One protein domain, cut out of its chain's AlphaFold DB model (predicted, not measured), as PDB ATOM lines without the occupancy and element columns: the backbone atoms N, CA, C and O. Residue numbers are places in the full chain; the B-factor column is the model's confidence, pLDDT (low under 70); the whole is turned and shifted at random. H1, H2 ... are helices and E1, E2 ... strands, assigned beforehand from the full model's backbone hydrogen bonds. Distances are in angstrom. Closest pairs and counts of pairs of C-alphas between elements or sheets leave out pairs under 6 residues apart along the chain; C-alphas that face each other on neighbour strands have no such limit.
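AT A GLANCE: This is residues 125 to 240 of the 254 residues of an uncharacterized protein of Comamonas aquatica (UniProt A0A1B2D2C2). The core is a twisted sheet of five parallel strands, with H2, H4 and a short two-strand sheet, E2 and E4, gathered to one side of it. H2 meets the sheet mostly at E7, H4 packs on E4, and H1 and H6 lie farthest from the middle. The 116 printed residues hold six named helices and seven named strands, along the chain H1 E1 E2 E3 E4 H2 E5 H3 H4 E6 H5 E7 H6; the larger sheet's order is E1 E3 E7 E5 E6. The class is mixed, helices and strands, and the whole is compact and rounded, with a radius of gyration of the C-alphas of 13.1 A and spans of 36 by 33 by 28 A.

IN THESE COORDINATES: H1 is residues 125 to 128, from C-alpha 125 at (133.771, 190.298, 146.030). E1, residues 133 to 136, is 10.0 A long, and E2, residues 141 to 145, is 11.9 A. E3 is residues 155 to 158, E4 167 to 169 and H2 171 to 176. E5, residues 178 to 181, is 10.4 A long. H3 is residues 186 to 189, and H4, residues 191 to 198, is 9.9 A long. E6 is residues 207 to 210, H5 211 to 215 and E7 229 to 232. H6, residues 237 to 240, ends at C-alpha 240 at (150.385, 218.863, 137.904).

HOW THE PARTS SIT: In the larger sheet N 134 and O 155 of E1 and E3 are 2.8 A apart, N 156 and O 229 of E3 and E7 2.8 A, N 230 and O 178 of E7 and E5 2.9 A, and N 208 and O 179 of E5 and E6 2.9 A. E5, H3 H4, E6 is a strand-helix-strand unit, two parallel neighbour strands with helices between; E6, H5, E7 is a split one, with E5 between its strands. Both crossovers are right-handed. H2, H3 and H5 only graze this sheet. H2 and H4 touch about perpendicular, at 86 degrees; their closest C-alphas, of Gly 171 and Ala 196, are 4.2 A apart. H3 and H4 touch only at the corner, Leu 187 to Leu 193, 6.2 A between C-alphas. E2 and E4 are parallel, with N 144 and O 168 2.8 A apart. The closest C-alphas of E4 and H4, of Arg 167 and Asp 192, are 4.9 A apart. Every O i to N i+4 pair is within hydrogen-bond range in H2, H4 and H5; H1, H3 and H6 are too short for such a pair.

THE WHOLE: The two C-alphas farthest apart, of Ala 126 and Leu 238, are 36.7 A from each other. The printed part has no cut. The link from H5 to E7, residues 216 to 228, is long. The mean pLDDT of the printed part is 96.1, and no printed residue is under 70.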
ATOM      1  N   GLU A 125     134.871 189.993 145.114       97.62
ATOM      2  CA  GLU A 125     133.771 190.298 146.030       97.62
ATOM      3  C   GLU A 125     134.211 190.068 147.479       97.62
ATOM      4  O   GLU A 125     134.053 190.947 148.330       97.62
ATOM      5  N   ALA A 126     134.825 188.916 147.761       95.75
ATOM      6  CA  ALA A 126     135.320 188.605 149.098       95.75
ATOM      7  C   ALA A 126     136.424 189.573 149.561       95.75
ATOM      8  O   ALA A 126     136.600 189.781 150.764       95.75
ATOM      9  N   ALA A 127     137.190 190.157 148.632       95.69
ATOM     10  CA  ALA A 127     138.162 191.206 148.933       95.69
ATOM     11  C   ALA A 127     137.487 192.532 149.287       95.69
ATOM     12  O   ALA A 127     137.791 193.100 150.332       95.69
ATOM     13  N   VAL A 128     136.533 192.978 148.472       97.62
ATOM     14  CA  VAL A 128     135.793 194.225 148.707       97.62
ATOM     15  C   VAL A 128     135.016 194.163 150.024       97.62
ATOM     16  O   VAL A 128     135.040 195.119 150.793       97.62
ATOM     17  N   ARG A 129     134.392 193.023 150.346       97.75
ATOM     18  CA  ARG A 129     133.602 192.850 151.579       97.75
ATOM     19  C   ARG A 129     134.398 192.959 152.878       97.75
ATOM     20  O   ARG A 129     133.789 193.174 153.919       97.75
ATOM     21  N   ARG A 130     135.720 192.776 152.847       95.19
ATOM     22  CA  ARG A 130     136.581 192.868 154.041       95.19
ATOM     23  C   ARG A 130     137.455 194.121 154.065       95.19
ATOM     24  O   ARG A 130     138.273 194.253 154.966       95.19
ATOM     25  N   ALA A 131     137.358 194.968 153.044       95.12
ATOM     26  CA  ALA A 131     138.236 196.111 152.881       95.12
ATOM     27  C   ALA A 131     137.655 197.359 153.558       95.12
ATOM     28  O   ALA A 131     136.518 197.756 153.290       95.12
ATOM     29  N   ASP A 132     138.473 198.015 154.380       97.31
ATOM     30  CA  ASP A 132     138.167 199.350 154.910       97.31
ATOM     31  C   ASP A 132     138.288 200.420 153.812       97.31
ATOM     32  O   ASP A 132     137.524 201.384 153.782       97.31
ATOM     33  N   ILE A 133     139.235 200.236 152.886       97.69
ATOM     34  CA  ILE A 133     139.479 201.112 151.738       97.69
ATOM     35  C   ILE A 133     139.574 200.258 150.474       97.69
ATOM     36  O   ILE A 133     140.333 199.289 150.421       97.69
ATOM     37  N   VAL A 134     138.828 200.640 149.443       97.94
ATOM     38  CA  VAL A 134     138.850 200.034 148.111       97.94
ATOM     39  C   VAL A 134     139.305 201.098 147.124       97.94
ATOM     40  O   VAL A 134     138.631 202.108 146.976       97.94
ATOM     41  N   SER A 135     140.414 200.864 146.422       97.25
ATOM     42  CA  SER A 135     140.858 201.734 145.329       97.25
ATOM     43  C   SER A 135     140.700 201.016 143.995       97.25
ATOM     44  O   SER A 135     141.274 199.946 143.784       97.25
ATOM     45  N   CYS A 136     139.882 201.584 143.110       96.56
ATOM     46  CA  CYS A 136     139.653 201.099 141.758       96.56
ATOM     47  C   CYS A 136     140.309 202.069 140.767       96.56
ATOM     48  O   CYS A 136     139.974 203.251 140.722       96.56
ATOM     49  N   ALA A 137     141.295 201.570 140.022       94.75
ATOM     50  CA  ALA A 137     142.080 202.342 139.062       94.75
ATOM     51  C   ALA A 137     142.257 201.538 137.766       94.75
ATOM     52  O   ALA A 137     143.339 201.062 137.424       94.75
ATOM     53  N   THR A 138     141.149 201.315 137.075       93.50
ATOM     54  CA  THR A 138     141.012 200.439 135.912       93.50
ATOM     55  C   THR A 138     140.473 201.201 134.705       93.50
ATOM     56  O   THR A 138     139.751 202.183 134.828       93.50
ATOM     57  N   LEU A 139     140.761 200.707 133.501       92.00
ATOM     58  CA  LEU A 139     140.173 201.226 132.258       92.00
ATOM     59  C   LEU A 139     138.855 200.513 131.907       92.00
ATOM     60  O   LEU A 139     138.519 200.377 130.730       92.00
ATOM     61  N   SER A 140     138.148 199.975 132.907       95.06
ATOM     62  CA  SER A 140     136.930 199.201 132.680       95.06
ATOM     63  C   SER A 140     135.835 200.062 132.052       95.06
ATOM     64  O   SER A 140     135.738 201.261 132.305       95.06
ATOM     65  N   THR A 141     134.995 199.445 131.226       94.81
ATOM     66  CA  THR A 141     133.770 200.040 130.661       94.81
ATOM     67  C   THR A 141     132.505 199.418 131.253       94.81
ATOM     68  O   THR A 141     131.392 199.730 130.833       94.81
ATOM     69  N   ALA A 142     132.666 198.535 132.242       95.88
ATOM     70  CA  ALA A 142     131.588 197.874 132.960       95.88
ATOM     71  C   ALA A 142     131.861 197.886 134.476       95.88
ATOM     72  O   ALA A 142     133.018 197.749 134.880       95.88
ATOM     73  N   PRO A 143     130.818 197.997 135.321       97.12
ATOM     74  CA  PRO A 143     130.966 197.976 136.774       97.12
ATOM     75  C   PRO A 143     131.763 196.768 137.279       97.12
ATOM     76  O   PRO A 143     131.364 195.623 137.063       97.12
ATOM     77  N   LEU A 144     132.865 197.028 137.984       97.88
ATOM     78  CA  LEU A 144     133.657 196.012 138.677       97.88
ATOM     79  C   LEU A 144     133.254 195.926 140.148       97.88
ATOM     80  O   LEU A 144     133.057 194.832 140.666       97.88
ATOM     81  N   ILE A 145     133.112 197.077 140.808       98.50
ATOM     82  CA  ILE A 145     132.717 197.185 142.212       98.50
ATOM     83  C   ILE A 145     131.197 197.301 142.296       98.50
ATOM     84  O   ILE A 145     130.601 198.212 141.722       98.50
ATOM     85  N   GLN A 146     130.573 196.378 143.024       98.50
ATOM     86  CA  GLN A 146     129.134 196.409 143.272       98.50
ATOM     87  C   GLN A 146     128.852 197.032 144.634       98.50
ATOM     88  O   GLN A 146     129.447 196.649 145.648       98.50
ATOM     89  N   GLY A 147     127.884 197.942 144.692       98.19
ATOM     90  CA  GLY A 147     127.551 198.660 145.912       98.19
ATOM     91  C   GLY A 147     127.090 197.724 147.021       98.19
ATOM     92  O   GLY A 147     127.345 198.004 148.186       98.19
ATOM     93  N   ALA A 148     126.502 196.568 146.689       98.31
ATOM     94  CA  ALA A 148     126.104 195.520 147.637       98.31
ATOM     95  C   ALA A 148     127.275 194.875 148.413       98.31
ATOM     96  O   ALA A 148     127.056 194.213 149.436       98.31
ATOM     97  N   TRP A 149     128.512 195.040 147.944       98.56
ATOM     98  CA  TRP A 149     129.703 194.478 148.581       98.56
ATOM     99  C   TRP A 149     130.270 195.392 149.672       98.56
ATOM    100  O   TRP A 149     130.856 194.894 150.633       98.56
ATOM    101  N   LEU A 150     130.037 196.704 149.567       98.50
ATOM    102  CA  LEU A 150     130.544 197.700 150.514       98.50
ATOM    103  C   LEU A 150     129.945 197.496 151.912       98.50
ATOM    104  O   LEU A 150     128.724 197.333 152.063       98.50
ATOM    105  N   GLN A 151     130.804 197.528 152.929       98.50
ATOM    106  CA  GLN A 151     130.412 197.460 154.336       98.50
ATOM    107  C   GLN A 151     130.258 198.876 154.918       98.50
ATOM    108  O   GLN A 151     130.771 199.837 154.341       98.50
ATOM    109  N   PRO A 152     129.525 199.049 156.034       98.44
ATOM    110  CA  PRO A 152     129.574 200.295 156.794       98.44
ATOM    111  C   PRO A 152     131.026 200.695 157.087       98.44
ATOM    112  O   PRO A 152     131.852 199.846 157.410       98.44
ATOM    113  N   GLY A 153     131.335 201.979 156.924       98.25
ATOM    114  CA  GLY A 153     132.679 202.524 157.119       98.25
ATOM    115  C   GLY A 153     133.610 202.452 155.909       98.25
ATOM    116  O   GLY A 153     134.587 203.202 155.875       98.25
ATOM    117  N   THR A 154     133.298 201.658 154.877       98.75
ATOM    118  CA  THR A 154     134.168 201.527 153.697       98.75
ATOM    119  C   THR A 154     134.378 202.871 152.984       98.75
ATOM    120  O   THR A 154     133.434 203.627 152.737       98.75
ATOM    121  N   HIS A 155     135.625 203.160 152.620       98.75
ATOM    122  CA  HIS A 155     135.977 204.207 151.666       98.75
ATOM    123  C   HIS A 155     136.217 203.603 150.276       98.75
ATOM    124  O   HIS A 155     136.925 202.607 150.154       98.75
ATOM    125  N   LEU A 156     135.630 204.193 149.236       98.75
ATOM    126  CA  LEU A 156     135.796 203.781 147.846       98.75
ATOM    127  C   LEU A 156     136.429 204.910 147.023       98.75
ATOM    128  O   LEU A 156     135.818 205.962 146.856       98.75
ATOM    129  N   ASP A 157     137.605 204.658 146.461       98.06
ATOM    130  CA  ASP A 157     138.285 205.536 145.510       98.06
ATOM    131  C   ASP A 157     138.073 205.025 144.086       98.06
ATOM    132  O   ASP A 157     138.417 203.886 143.767       98.06
ATOM    133  N   LEU A 158     137.522 205.873 143.221       97.88
ATOM    134  CA  LEU A 158     137.285 205.585 141.808       97.88
ATOM    135  C   LEU A 158     138.151 206.511 140.953       97.88
ATOM    136  O   LEU A 158     137.833 207.689 140.763       97.88
ATOM    137  N   ILE A 159     139.241 205.980 140.414       95.44
ATOM    138  CA  ILE A 159     140.306 206.757 139.768       95.44
ATOM    139  C   ILE A 159     140.304 206.569 138.248       95.44
ATOM    140  O   ILE A 159     140.547 207.508 137.498       95.44
ATOM    141  N   GLY A 160     140.006 205.363 137.772       88.38
ATOM    142  CA  GLY A 160     140.197 204.969 136.380       88.38
ATOM    143  C   GLY A 160     139.152 205.499 135.394       88.38
ATOM    144  O   GLY A 160     139.481 205.754 134.237       88.38
ATOM    145  N   SER A 161     137.899 205.718 135.810       90.25
ATOM    146  CA  SER A 161     136.867 206.267 134.907       90.25
ATOM    147  C   SER A 161     136.980 207.788 134.712       90.25
ATOM    148  O   SER A 161     136.459 208.563 135.510       90.25
ATOM    149  N   PHE A 162     137.614 208.232 133.626       88.38
ATOM    150  CA  PHE A 162     137.719 209.661 133.258       88.38
ATOM    151  C   PHE A 162     137.039 210.009 131.921       88.38
ATOM    152  O   PHE A 162     137.097 211.152 131.464       88.38
ATOM    153  N   THR A 163     136.380 209.037 131.285       90.31
ATOM    154  CA  THR A 163     135.559 209.251 130.083       90.31
ATOM    155  C   THR A 163     134.140 208.718 130.290       90.31
ATOM    156  O   THR A 163     133.962 207.787 131.082       90.31
ATOM    157  N   PRO A 164     133.127 209.221 129.551       92.88
ATOM    158  CA  PRO A 164     131.740 208.797 129.752       92.88
ATOM    159  C   PRO A 164     131.479 207.304 129.522       92.88
ATOM    160  O   PRO A 164     130.510 206.766 130.045       92.88
ATOM    161  N   ALA A 165     132.323 206.637 128.729       91.31
ATOM    162  CA  ALA A 165     132.203 205.208 128.444       91.31
ATOM    163  C   ALA A 165     132.867 204.317 129.508       91.31
ATOM    164  O   ALA A 165     132.578 203.123 129.567       91.31
ATOM    165  N   MET A 166     133.780 204.866 130.313       94.50
ATOM    166  CA  MET A 166     134.492 204.112 131.343       94.50
ATOM    167  C   MET A 166     133.660 204.021 132.611       94.50
ATOM    168  O   MET A 166     133.024 204.988 133.019       94.50
ATOM    169  N   ARG A 167     133.706 202.882 133.287       95.62
ATOM    170  CA  ARG A 167     132.936 202.650 134.499       95.62
ATOM    171  C   ARG A 167     133.585 201.578 135.348       95.62
ATOM    172  O   ARG A 167     133.923 200.512 134.846       95.62
ATOM    173  N   GLU A 168     133.714 201.864 136.633       98.25
ATOM    174  CA  GLU A 168     134.361 201.000 137.617       98.25
ATOM    175  C   GLU A 168     133.377 200.505 138.677       98.25
ATOM    176  O   GLU A 168     133.595 199.456 139.278       98.25
ATOM    177  N   SER A 169     132.264 201.215 138.863       98.31
ATOM    178  CA  SER A 169     131.261 200.946 139.890       98.31
ATOM    179  C   SER A 169     129.831 200.961 139.350       98.31
ATOM    180  O   SER A 169     129.527 201.572 138.320       98.31
ATOM    181  N   ASP A 170     128.931 200.264 140.039       98.38
ATOM    182  CA  ASP A 170     127.493 200.346 139.785       98.38
ATOM    183  C   ASP A 170     126.875 201.604 140.426       98.38
ATOM    184  O   ASP A 170     127.482 202.287 141.253       98.38
ATOM    185  N   GLY A 171     125.635 201.937 140.048       98.31
ATOM    186  CA  GLY A 171     124.929 203.079 140.636       98.31
ATOM    187  C   GLY A 171     124.672 202.929 142.143       98.31
ATOM    188  O   GLY A 171     124.559 203.926 142.857       98.31
ATOM    189  N   GLU A 172     124.629 201.695 142.653       98.56
ATOM    190  CA  GLU A 172     124.414 201.400 144.071       98.56
ATOM    191  C   GLU A 172     125.565 201.907 144.951       98.56
ATOM    192  O   GLU A 172     125.309 202.409 146.050       98.56
ATOM    193  N   CYS A 173     126.814 201.851 144.467       98.62
ATOM    194  CA  CYS A 173     127.963 202.460 145.145       98.62
ATOM    195  C   CYS A 173     127.710 203.946 145.437       98.62
ATOM    196  O   CYS A 173     127.815 204.388 146.583       98.62
ATOM    197  N   LEU A 174     127.304 204.706 144.417       98.44
ATOM    198  CA  LEU A 174     127.030 206.140 144.536       98.44
ATOM    199  C   LEU A 174     125.769 206.412 145.358       98.44
ATOM    200  O   LEU A 174     125.712 207.382 146.116       98.44
ATOM    201  N   ARG A 175     124.751 205.550 145.254       98.38
ATOM    202  CA  ARG A 175     123.516 205.690 146.029       98.38
ATOM    203  C   ARG A 175     123.781 205.592 147.531       98.38
ATOM    204  O   ARG A 175     123.175 206.355 148.289       98.38
ATOM    205  N   ARG A 176     124.640 204.656 147.948       98.12
ATOM    206  CA  ARG A 176     124.954 204.359 149.355       98.12
ATOM    207  C   ARG A 176     125.987 205.302 149.971       98.12
ATOM    208  O   ARG A 176     125.988 205.446 151.190       98.12
ATOM    209  N   ALA A 177     126.859 205.897 149.162       98.50
ATOM    210  CA  ALA A 177     127.977 206.691 149.648       98.50
ATOM    211  C   ALA A 177     127.671 208.194 149.749       98.50
ATOM    212  O   ALA A 177     126.856 208.748 149.010       98.50
ATOM    213  N   THR A 178     128.404 208.871 150.630       98.69
ATOM    214  CA  THR A 178     128.641 210.314 150.532       98.69
ATOM    215  C   THR A 178     129.735 210.536 149.490       98.69
ATOM    216  O   THR A 178     130.847 210.027 149.646       98.69
ATOM    217  N   VAL A 179     129.405 211.252 148.413       98.69
ATOM    218  CA  VAL A 179     130.253 211.375 147.220       98.69
ATOM    219  C   VAL A 179     131.043 212.678 147.244       98.69
ATOM    220  O   VAL A 179     130.473 213.753 147.427       98.69
ATOM    221  N   PHE A 180     132.341 212.567 146.996       98.62
ATOM    222  CA  PHE A 180     133.292 213.657 146.824       98.62
ATOM    223  C   PHE A 180     133.969 213.531 145.460       98.62
ATOM    224  O   PHE A 180     134.119 212.421 144.944       98.62
ATOM    225  N   THR A 181     134.403 214.646 144.882       98.06
ATOM    226  CA  THR A 181     135.174 214.640 143.627       98.06
ATOM    227  C   THR A 181     136.449 215.454 143.751       98.06
ATOM    228  O   THR A 181     136.550 216.307 144.624       98.06
ATOM    229  N   ASP A 182     137.432 215.229 142.885       94.19
ATOM    230  CA  ASP A 182     138.582 216.135 142.762       94.19
ATOM    231  C   ASP A 182     138.156 217.519 142.252       94.19
ATOM    232  O   ASP A 182     138.454 218.545 142.861       94.19
ATOM    233  N   THR A 183     137.378 217.536 141.174       94.00
ATOM    234  CA  THR A 183     136.865 218.724 140.496       94.00
ATOM    235  C   THR A 183     135.391 218.543 140.144       94.00
ATOM    236  O   THR A 183     134.875 217.425 140.034       94.00
ATOM    237  N   THR A 184     134.672 219.645 139.931       93.88
ATOM    238  CA  THR A 184     133.305 219.596 139.394       93.88
ATOM    239  C   THR A 184     133.257 219.041 137.969       93.88
ATOM    240  O   THR A 184     132.208 218.560 137.546       93.88
ATOM    241  N   GLU A 185     134.372 219.059 137.223       93.31
ATOM    242  CA  GLU A 185     134.431 218.469 135.876       93.31
ATOM    243  C   GLU A 185     134.150 216.962 135.863       93.31
ATOM    244  O   GLU A 185     133.681 216.441 134.848       93.31
ATOM    245  N   ALA A 186     134.371 216.268 136.985       93.88
ATOM    246  CA  ALA A 186     134.033 214.857 137.121       93.88
ATOM    247  C   ALA A 186     132.558 214.593 136.771       93.88
ATOM    248  O   ALA A 186     132.256 213.609 136.098       93.88
ATOM    249  N   LEU A 187     131.648 215.515 137.112       95.19
ATOM    250  CA  LEU A 187     130.213 215.409 136.813       95.19
ATOM    251  C   LEU A 187     129.899 215.405 135.308       95.19
ATOM    252  O   LEU A 187     128.808 215.001 134.917       95.19
ATOM    253  N   LEU A 188     130.826 215.873 134.470       92.31
ATOM    254  CA  LEU A 188     130.650 215.988 133.021       92.31
ATOM    255  C   LEU A 188     131.308 214.840 132.248       92.31
ATOM    256  O   LEU A 188     130.988 214.634 131.077       92.31
ATOM    257  N   LYS A 189     132.261 214.133 132.866       91.25
ATOM    258  CA  LYS A 189     133.171 213.215 132.165       91.25
ATOM    259  C   LYS A 189     133.237 211.822 132.780       91.25
ATOM    260  O   LYS A 189     133.441 210.871 132.037       91.25
ATOM    261  N   ALA A 190     133.079 211.678 134.095       95.88
ATOM    262  CA  ALA A 190     133.205 210.385 134.760       95.88
ATOM    263  C   ALA A 190     132.003 209.492 134.434       95.88
ATOM    264  O   ALA A 190     130.885 209.769 134.873       95.88
ATOM    265  N   GLY A 191     132.227 208.393 133.714       96.12
ATOM    266  CA  GLY A 191     131.158 207.448 133.394       96.12
ATOM    267  C   GLY A 191     130.556 206.757 134.627       96.12
ATOM    268  O   GLY A 191     129.382 206.402 134.583       96.12
ATOM    269  N   ASP A 192     131.274 206.661 135.756       97.88
ATOM    270  CA  ASP A 192     130.684 206.237 137.043       97.88
ATOM    271  C   ASP A 192     129.536 207.162 137.488       97.88
ATOM    272  O   ASP A 192     128.440 206.694 137.802       97.88
ATOM    273  N   LEU A 193     129.769 208.483 137.475       98.06
ATOM    274  CA  LEU A 193     128.775 209.485 137.878       98.06
ATOM    275  C   LEU A 193     127.659 209.587 136.834       98.06
ATOM    276  O   LEU A 193     126.480 209.515 137.177       98.06
ATOM    277  N   LEU A 194     128.025 209.711 135.556       97.50
ATOM    278  CA  LEU A 194     127.072 209.843 134.452       97.50
ATOM    279  C   LEU A 194     126.166 208.613 134.326       97.50
ATOM    280  O   LEU A 194     124.958 208.758 134.139       97.50
ATOM    281  N   GLY A 195     126.732 207.412 134.467       96.75
ATOM    282  CA  GLY A 195     125.989 206.156 134.436       96.75
ATOM    283  C   GLY A 195     124.987 206.059 135.582       96.75
ATOM    284  O   GLY A 195     123.812 205.789 135.341       96.75
ATOM    285  N   ALA A 196     125.408 206.359 136.813       97.75
ATOM    286  CA  ALA A 196     124.512 206.347 137.970       97.75
ATOM    287  C   ALA A 196     123.378 207.383 137.865       97.75
ATOM    288  O   ALA A 196     122.260 207.114 138.305       97.75
ATOM    289  N   ILE A 197     123.649 208.552 137.271       98.00
ATOM    290  CA  ILE A 197     122.627 209.573 136.985       98.00
ATOM    291  C   ILE A 197     121.627 209.061 135.950       98.00
ATOM    292  O   ILE A 197     120.421 209.156 136.165       98.00
ATOM    293  N   ALA A 198     122.113 208.491 134.845       97.00
ATOM    294  CA  ALA A 198     121.259 207.942 133.794       97.00
ATOM    295  C   ALA A 198     120.368 206.792 134.302       97.00
ATOM    296  O   ALA A 198     119.234 206.643 133.854       97.00
ATOM    297  N   GLU A 199     120.860 206.013 135.264       97.12
ATOM    298  CA  GLU A 199     120.124 204.938 135.940       97.12
ATOM    299  C   GLU A 199     119.153 205.436 137.023       97.12
ATOM    300  O   GLU A 199     118.377 204.648 137.562       97.12
ATOM    301  N   GLY A 200     119.191 206.726 137.374       97.56
ATOM    302  CA  GLY A 200     118.399 207.297 138.466       97.56
ATOM    303  C   GLY A 200     118.861 206.875 139.868       97.56
ATOM    304  O   GLY A 200     118.135 207.079 140.840       97.56
ATOM    305  N   ALA A 201     120.054 206.288 139.997       97.69
ATOM    306  CA  ALA A 201     120.616 205.851 141.276       97.69
ATOM    307  C   ALA A 201     121.242 207.008 142.078       97.69
ATOM    308  O   ALA A 201     121.350 206.944 143.309       97.69
ATOM    309  N   TRP A 202     121.651 208.076 141.392       98.19
ATOM    310  CA  TRP A 202     122.307 209.238 141.982       98.19
ATOM    311  C   TRP A 202     122.007 210.519 141.188       98.19
ATOM    312  O   TRP A 202     121.563 210.456 140.047       98.19
ATOM    313  N   SER A 203     122.228 211.687 141.787       97.50
ATOM    314  CA  SER A 203     121.974 212.993 141.171       97.50
ATOM    315  C   SER A 203     123.003 214.020 141.643       97.50
ATOM    316  O   SER A 203     123.569 213.890 142.728       97.50
ATOM    317  N   THR A 204     123.278 215.035 140.823       96.94
ATOM    318  CA  THR A 204     124.387 215.979 141.050       96.94
ATOM    319  C   THR A 204     124.232 216.830 142.312       96.94
ATOM    320  O   THR A 204     125.235 217.223 142.901       96.94
ATOM    321  N   ASP A 205     123.004 217.063 142.779       96.75
ATOM    322  CA  ASP A 205     122.696 217.743 144.045       96.75
ATOM    323  C   ASP A 205     123.156 216.959 145.286       96.75
ATOM    324  O   ASP A 205     123.232 217.518 146.378       96.75
ATOM    325  N   ARG A 206     123.509 215.677 145.121       97.00
ATOM    326  CA  ARG A 206     124.059 214.827 146.182       97.00
ATOM    327  C   ARG A 206     125.585 214.868 146.280       97.00
ATOM    328  O   ARG A 206     126.141 214.157 147.121       97.00
ATOM    329  N   LEU A 207     126.271 215.644 145.437       98.31
ATOM    330  CA  LEU A 207     127.708 215.874 145.586       98.31
ATOM    331  C   LEU A 207     127.962 216.619 146.903       98.31
ATOM    332  O   LEU A 207     127.438 217.710 147.108       98.31
ATOM    333  N   ALA A 208     128.762 216.032 147.793       98.31
ATOM    334  CA  ALA A 208     128.996 216.594 149.119       98.31
ATOM    335  C   ALA A 208     130.005 217.748 149.093       98.31
ATOM    336  O   ALA A 208     129.755 218.792 149.694       98.31
ATOM    337  N   ALA A 209     131.142 217.553 148.417       98.25
ATOM    338  CA  ALA A 209     132.167 218.575 148.218       98.25
ATOM    339  C   ALA A 209     133.187 218.150 147.148       98.25
ATOM    340  O   ALA A 209     133.368 216.957 146.887       98.25
ATOM    341  N   THR A 210     133.893 219.124 146.577       97.69
ATOM    342  CA  THR A 210     135.129 218.890 145.819       97.69
ATOM    343  C   THR A 210     136.347 218.792 146.746       97.69
ATOM    344  O   THR A 210     136.296 219.198 147.910       97.69
ATOM    345  N   LEU A 211     137.474 218.299 146.230       95.94
ATOM    346  CA  LEU A 211     138.739 218.220 146.960       95.94
ATOM    347  C   LEU A 211     139.236 219.610 147.370       95.94
ATOM    348  O   LEU A 211     139.706 219.783 148.488       95.94
ATOM    349  N   GLU A 212     139.049 220.616 146.516       95.62
ATOM    350  CA  GLU A 212     139.301 222.022 146.857       95.62
ATOM    351  C   GLU A 212     138.504 222.449 148.101       95.62
ATOM    352  O   GLU A 212     139.069 222.970 149.065       95.62
ATOM    353  N   GLN A 213     137.197 222.179 148.124       97.50
ATOM    354  CA  GLN A 213     136.330 222.534 149.250       97.50
ATOM    355  C   GLN A 213     136.712 221.777 150.534       97.50
ATOM    356  O   GLN A 213     136.651 222.348 151.625       97.50
ATOM    357  N   LEU A 214     137.149 220.518 150.417       97.19
ATOM    358  CA  LEU A 214     137.695 219.744 151.536       97.19
ATOM    359  C   LEU A 214     138.995 220.360 152.073       97.19
ATOM    360  O   LEU A 214     139.122 220.551 153.282       97.19
ATOM    361  N   CYS A 215     139.929 220.734 151.195       95.50
ATOM    362  CA  CYS A 215     141.179 221.406 151.567       95.50
ATOM    363  C   CYS A 215     140.928 222.756 152.257       95.50
ATOM    364  O   CYS A 215     141.628 223.110 153.205       95.50
ATOM    365  N   HIS A 216     139.886 223.478 151.842       97.06
ATOM    366  CA  HIS A 216     139.430 224.706 152.496       97.06
ATOM    367  C   HIS A 216     138.587 224.477 153.760       97.06
ATOM    368  O   HIS A 216     138.096 225.446 154.338       97.06
ATOM    369  N   GLN A 217     138.416 223.227 154.206       96.44
ATOM    370  CA  GLN A 217     137.609 222.849 155.373       96.44
ATOM    371  C   GLN A 217     136.143 223.314 155.286       96.44
ATOM    372  O   GLN A 217     135.475 223.497 156.301       96.44
ATOM    373  N   GLN A 218     135.617 223.487 154.071       97.75
ATOM    374  CA  GLN A 218     134.217 223.858 153.840       97.75
ATOM    375  C   GLN A 218     133.267 222.668 154.041       97.75
ATOM    376  O   GLN A 218     132.069 222.853 154.241       97.75
ATOM    377  N   HIS A 219     133.808 221.448 154.029       97.75
ATOM    378  CA  HIS A 219     133.115 220.226 154.415       97.75
ATOM    379  C   HIS A 219     134.037 219.379 155.312       97.75
ATOM    380  O   HIS A 219     135.221 219.250 155.003       97.75
ATOM    381  N   PRO A 220     133.536 218.747 156.392       96.25
ATOM    382  CA  PRO A 220     134.363 217.993 157.346       96.25
ATOM    383  C   PRO A 220     134.857 216.625 156.831       96.25
ATOM    384  O   PRO A 220     135.372 215.824 157.604       96.25
ATOM    385  N   GLY A 221     134.668 216.313 155.545       97.19
ATOM    386  CA  GLY A 221     134.829 214.955 155.016       97.19
ATOM    387  C   GLY A 221     133.851 213.957 155.655       97.19
ATOM    388  O   GLY A 221     132.642 214.195 155.684       97.19
ATOM    389  N   ARG A 222     134.376 212.831 156.148       98.06
ATOM    390  CA  ARG A 222     133.620 211.780 156.848       98.06
ATOM    391  C   ARG A 222     133.051 212.295 158.178       98.06
ATOM    392  O   ARG A 222     133.764 212.886 158.980       98.06
ATOM    393  N   ARG A 223     131.778 212.006 158.443       97.44
ATOM    394  CA  ARG A 223     130.997 212.459 159.608       97.44
ATOM    395  C   ARG A 223     130.725 211.358 160.630       97.44
ATOM    396  O   ARG A 223     130.417 211.670 161.777       97.44
ATOM    397  N   SER A 224     130.817 210.084 160.245       97.75
ATOM    398  CA  SER A 224     130.675 208.957 161.180       97.75
ATOM    399  C   SER A 224     131.523 207.745 160.783       97.75
ATOM    400  O   SER A 224     131.957 207.626 159.635       97.75
ATOM    401  N   ALA A 225     131.760 206.846 161.744       96.25
ATOM    402  CA  ALA A 225     132.529 205.621 161.526       96.25
ATOM    403  C   ALA A 225     131.854 204.670 160.524       96.25
ATOM    404  O   ALA A 225     132.554 204.064 159.727       96.25
ATOM    405  N   ASP A 226     130.518 204.612 160.510       97.94
ATOM    406  CA  ASP A 226     129.740 203.713 159.643       97.94
ATOM    407  C   ASP A 226     129.436 204.305 158.255       97.94
ATOM    408  O   ASP A 226     128.926 203.609 157.375       97.94
ATOM    409  N   GLU A 227     129.732 205.591 158.035       98.50
ATOM    410  CA  GLU A 227     129.486 206.257 156.752       98.50
ATOM    411  C   GLU A 227     130.288 205.588 155.630       98.50
ATOM    412  O   GLU A 227     131.462 205.276 155.793       98.50
ATOM    413  N   ILE A 228     129.677 205.386 154.467       98.81
ATOM    414  CA  ILE A 228     130.421 204.989 153.269       98.81
ATOM    415  C   ILE A 228     130.812 206.272 152.545       98.81
ATOM    416  O   ILE A 228     129.947 207.097 152.249       98.81
ATOM    417  N   THR A 229     132.099 206.457 152.258       98.88
ATOM    418  CA  THR A 229     132.589 207.630 151.519       98.88
ATOM    419  C   THR A 229     133.132 207.212 150.167       98.88
ATOM    420  O   THR A 229     133.916 206.272 150.081       98.88
ATOM    421  N   LEU A 230     132.755 207.926 149.110       98.75
ATOM    422  CA  LEU A 230     133.217 207.670 147.751       98.75
ATOM    423  C   LEU A 230     133.942 208.903 147.232       98.75
ATOM    424  O   LEU A 230     133.373 209.991 147.250       98.75
ATOM    425  N   PHE A 231     135.168 208.733 146.757       98.69
ATOM    426  CA  PHE A 231     135.912 209.777 146.068       98.69
ATOM    427  C   PHE A 231     136.058 209.417 144.591       98.69
ATOM    428  O   PHE A 231     136.552 208.344 144.248       98.69
ATOM    429  N   LYS A 232     135.600 210.306 143.708       98.00
ATOM    430  CA  LYS A 232     135.725 210.145 142.259       98.00
ATOM    431  C   LYS A 232     136.724 211.150 141.700       98.00
ATOM    432  O   LYS A 232     136.503 212.354 141.800       98.00
ATOM    433  N   SER A 233     137.766 210.640 141.052       95.31
ATOM    434  CA  SER A 233     138.781 211.454 140.382       95.31
ATOM    435  C   SER A 233     138.702 211.332 138.857       95.31
ATOM    436  O   SER A 233     138.401 210.260 138.324       95.31
ATOM    437  N   VAL A 234     138.946 212.447 138.168       92.38
ATOM    438  CA  VAL A 234     139.201 212.557 136.721       92.38
ATOM    439  C   VAL A 234     140.501 213.316 136.401       92.38
ATOM    440  O   VAL A 234     140.860 213.429 135.230       92.38
ATOM    441  N   GLY A 235     141.199 213.808 137.427       84.31
ATOM    442  CA  GLY A 235     142.415 214.608 137.354       84.31
ATOM    443  C   GLY A 235     142.135 216.106 137.224       84.31
ATOM    444  O   GLY A 235     141.206 216.534 136.533       84.31
ATOM    445  N   SER A 236     142.980 216.918 137.861       87.31
ATOM    446  CA  SER A 236     142.964 218.376 137.742       87.31
ATOM    447  C   SER A 236     144.350 218.917 137.412       87.31
ATOM    448  O   SER A 236     145.322 218.614 138.096       87.31
ATOM    449  N   ALA A 237     144.444 219.807 136.420       87.12
ATOM    450  CA  ALA A 237     145.719 220.403 136.003       87.12
ATOM    451  C   ALA A 237     146.419 221.218 137.115       87.12
ATOM    452  O   ALA A 237     147.617 221.489 137.029       87.12
ATOM    453  N   LEU A 238     145.688 221.618 138.165       89.88
ATOM    454  CA  LEU A 238     146.289 222.265 139.335       89.88
ATOM    455  C   LEU A 238     147.242 221.322 140.086       89.88
ATOM    456  O   LEU A 238     148.216 221.791 140.668       89.88
ATOM    457  N   GLU A 239     146.974 220.013 140.062       82.94
ATOM    458  CA  GLU A 239     147.784 218.989 140.728       82.94
ATOM    459  C   GLU A 239     149.153 218.882 140.049       82.94
ATOM    460  O   GLU A 239     150.187 218.929 140.720       82.94
ATOM    461  N   ASP A 240     149.163 218.857 138.712       81.50
ATOM    462  CA  ASP A 240     150.385 218.863 137.904       81.50
ATOM    463  C   ASP A 240     151.210 220.134 138.136       81.50
ATOM    464  O   ASP A 240     152.424 220.068 138.335       81.50
TER     465      ASP A 240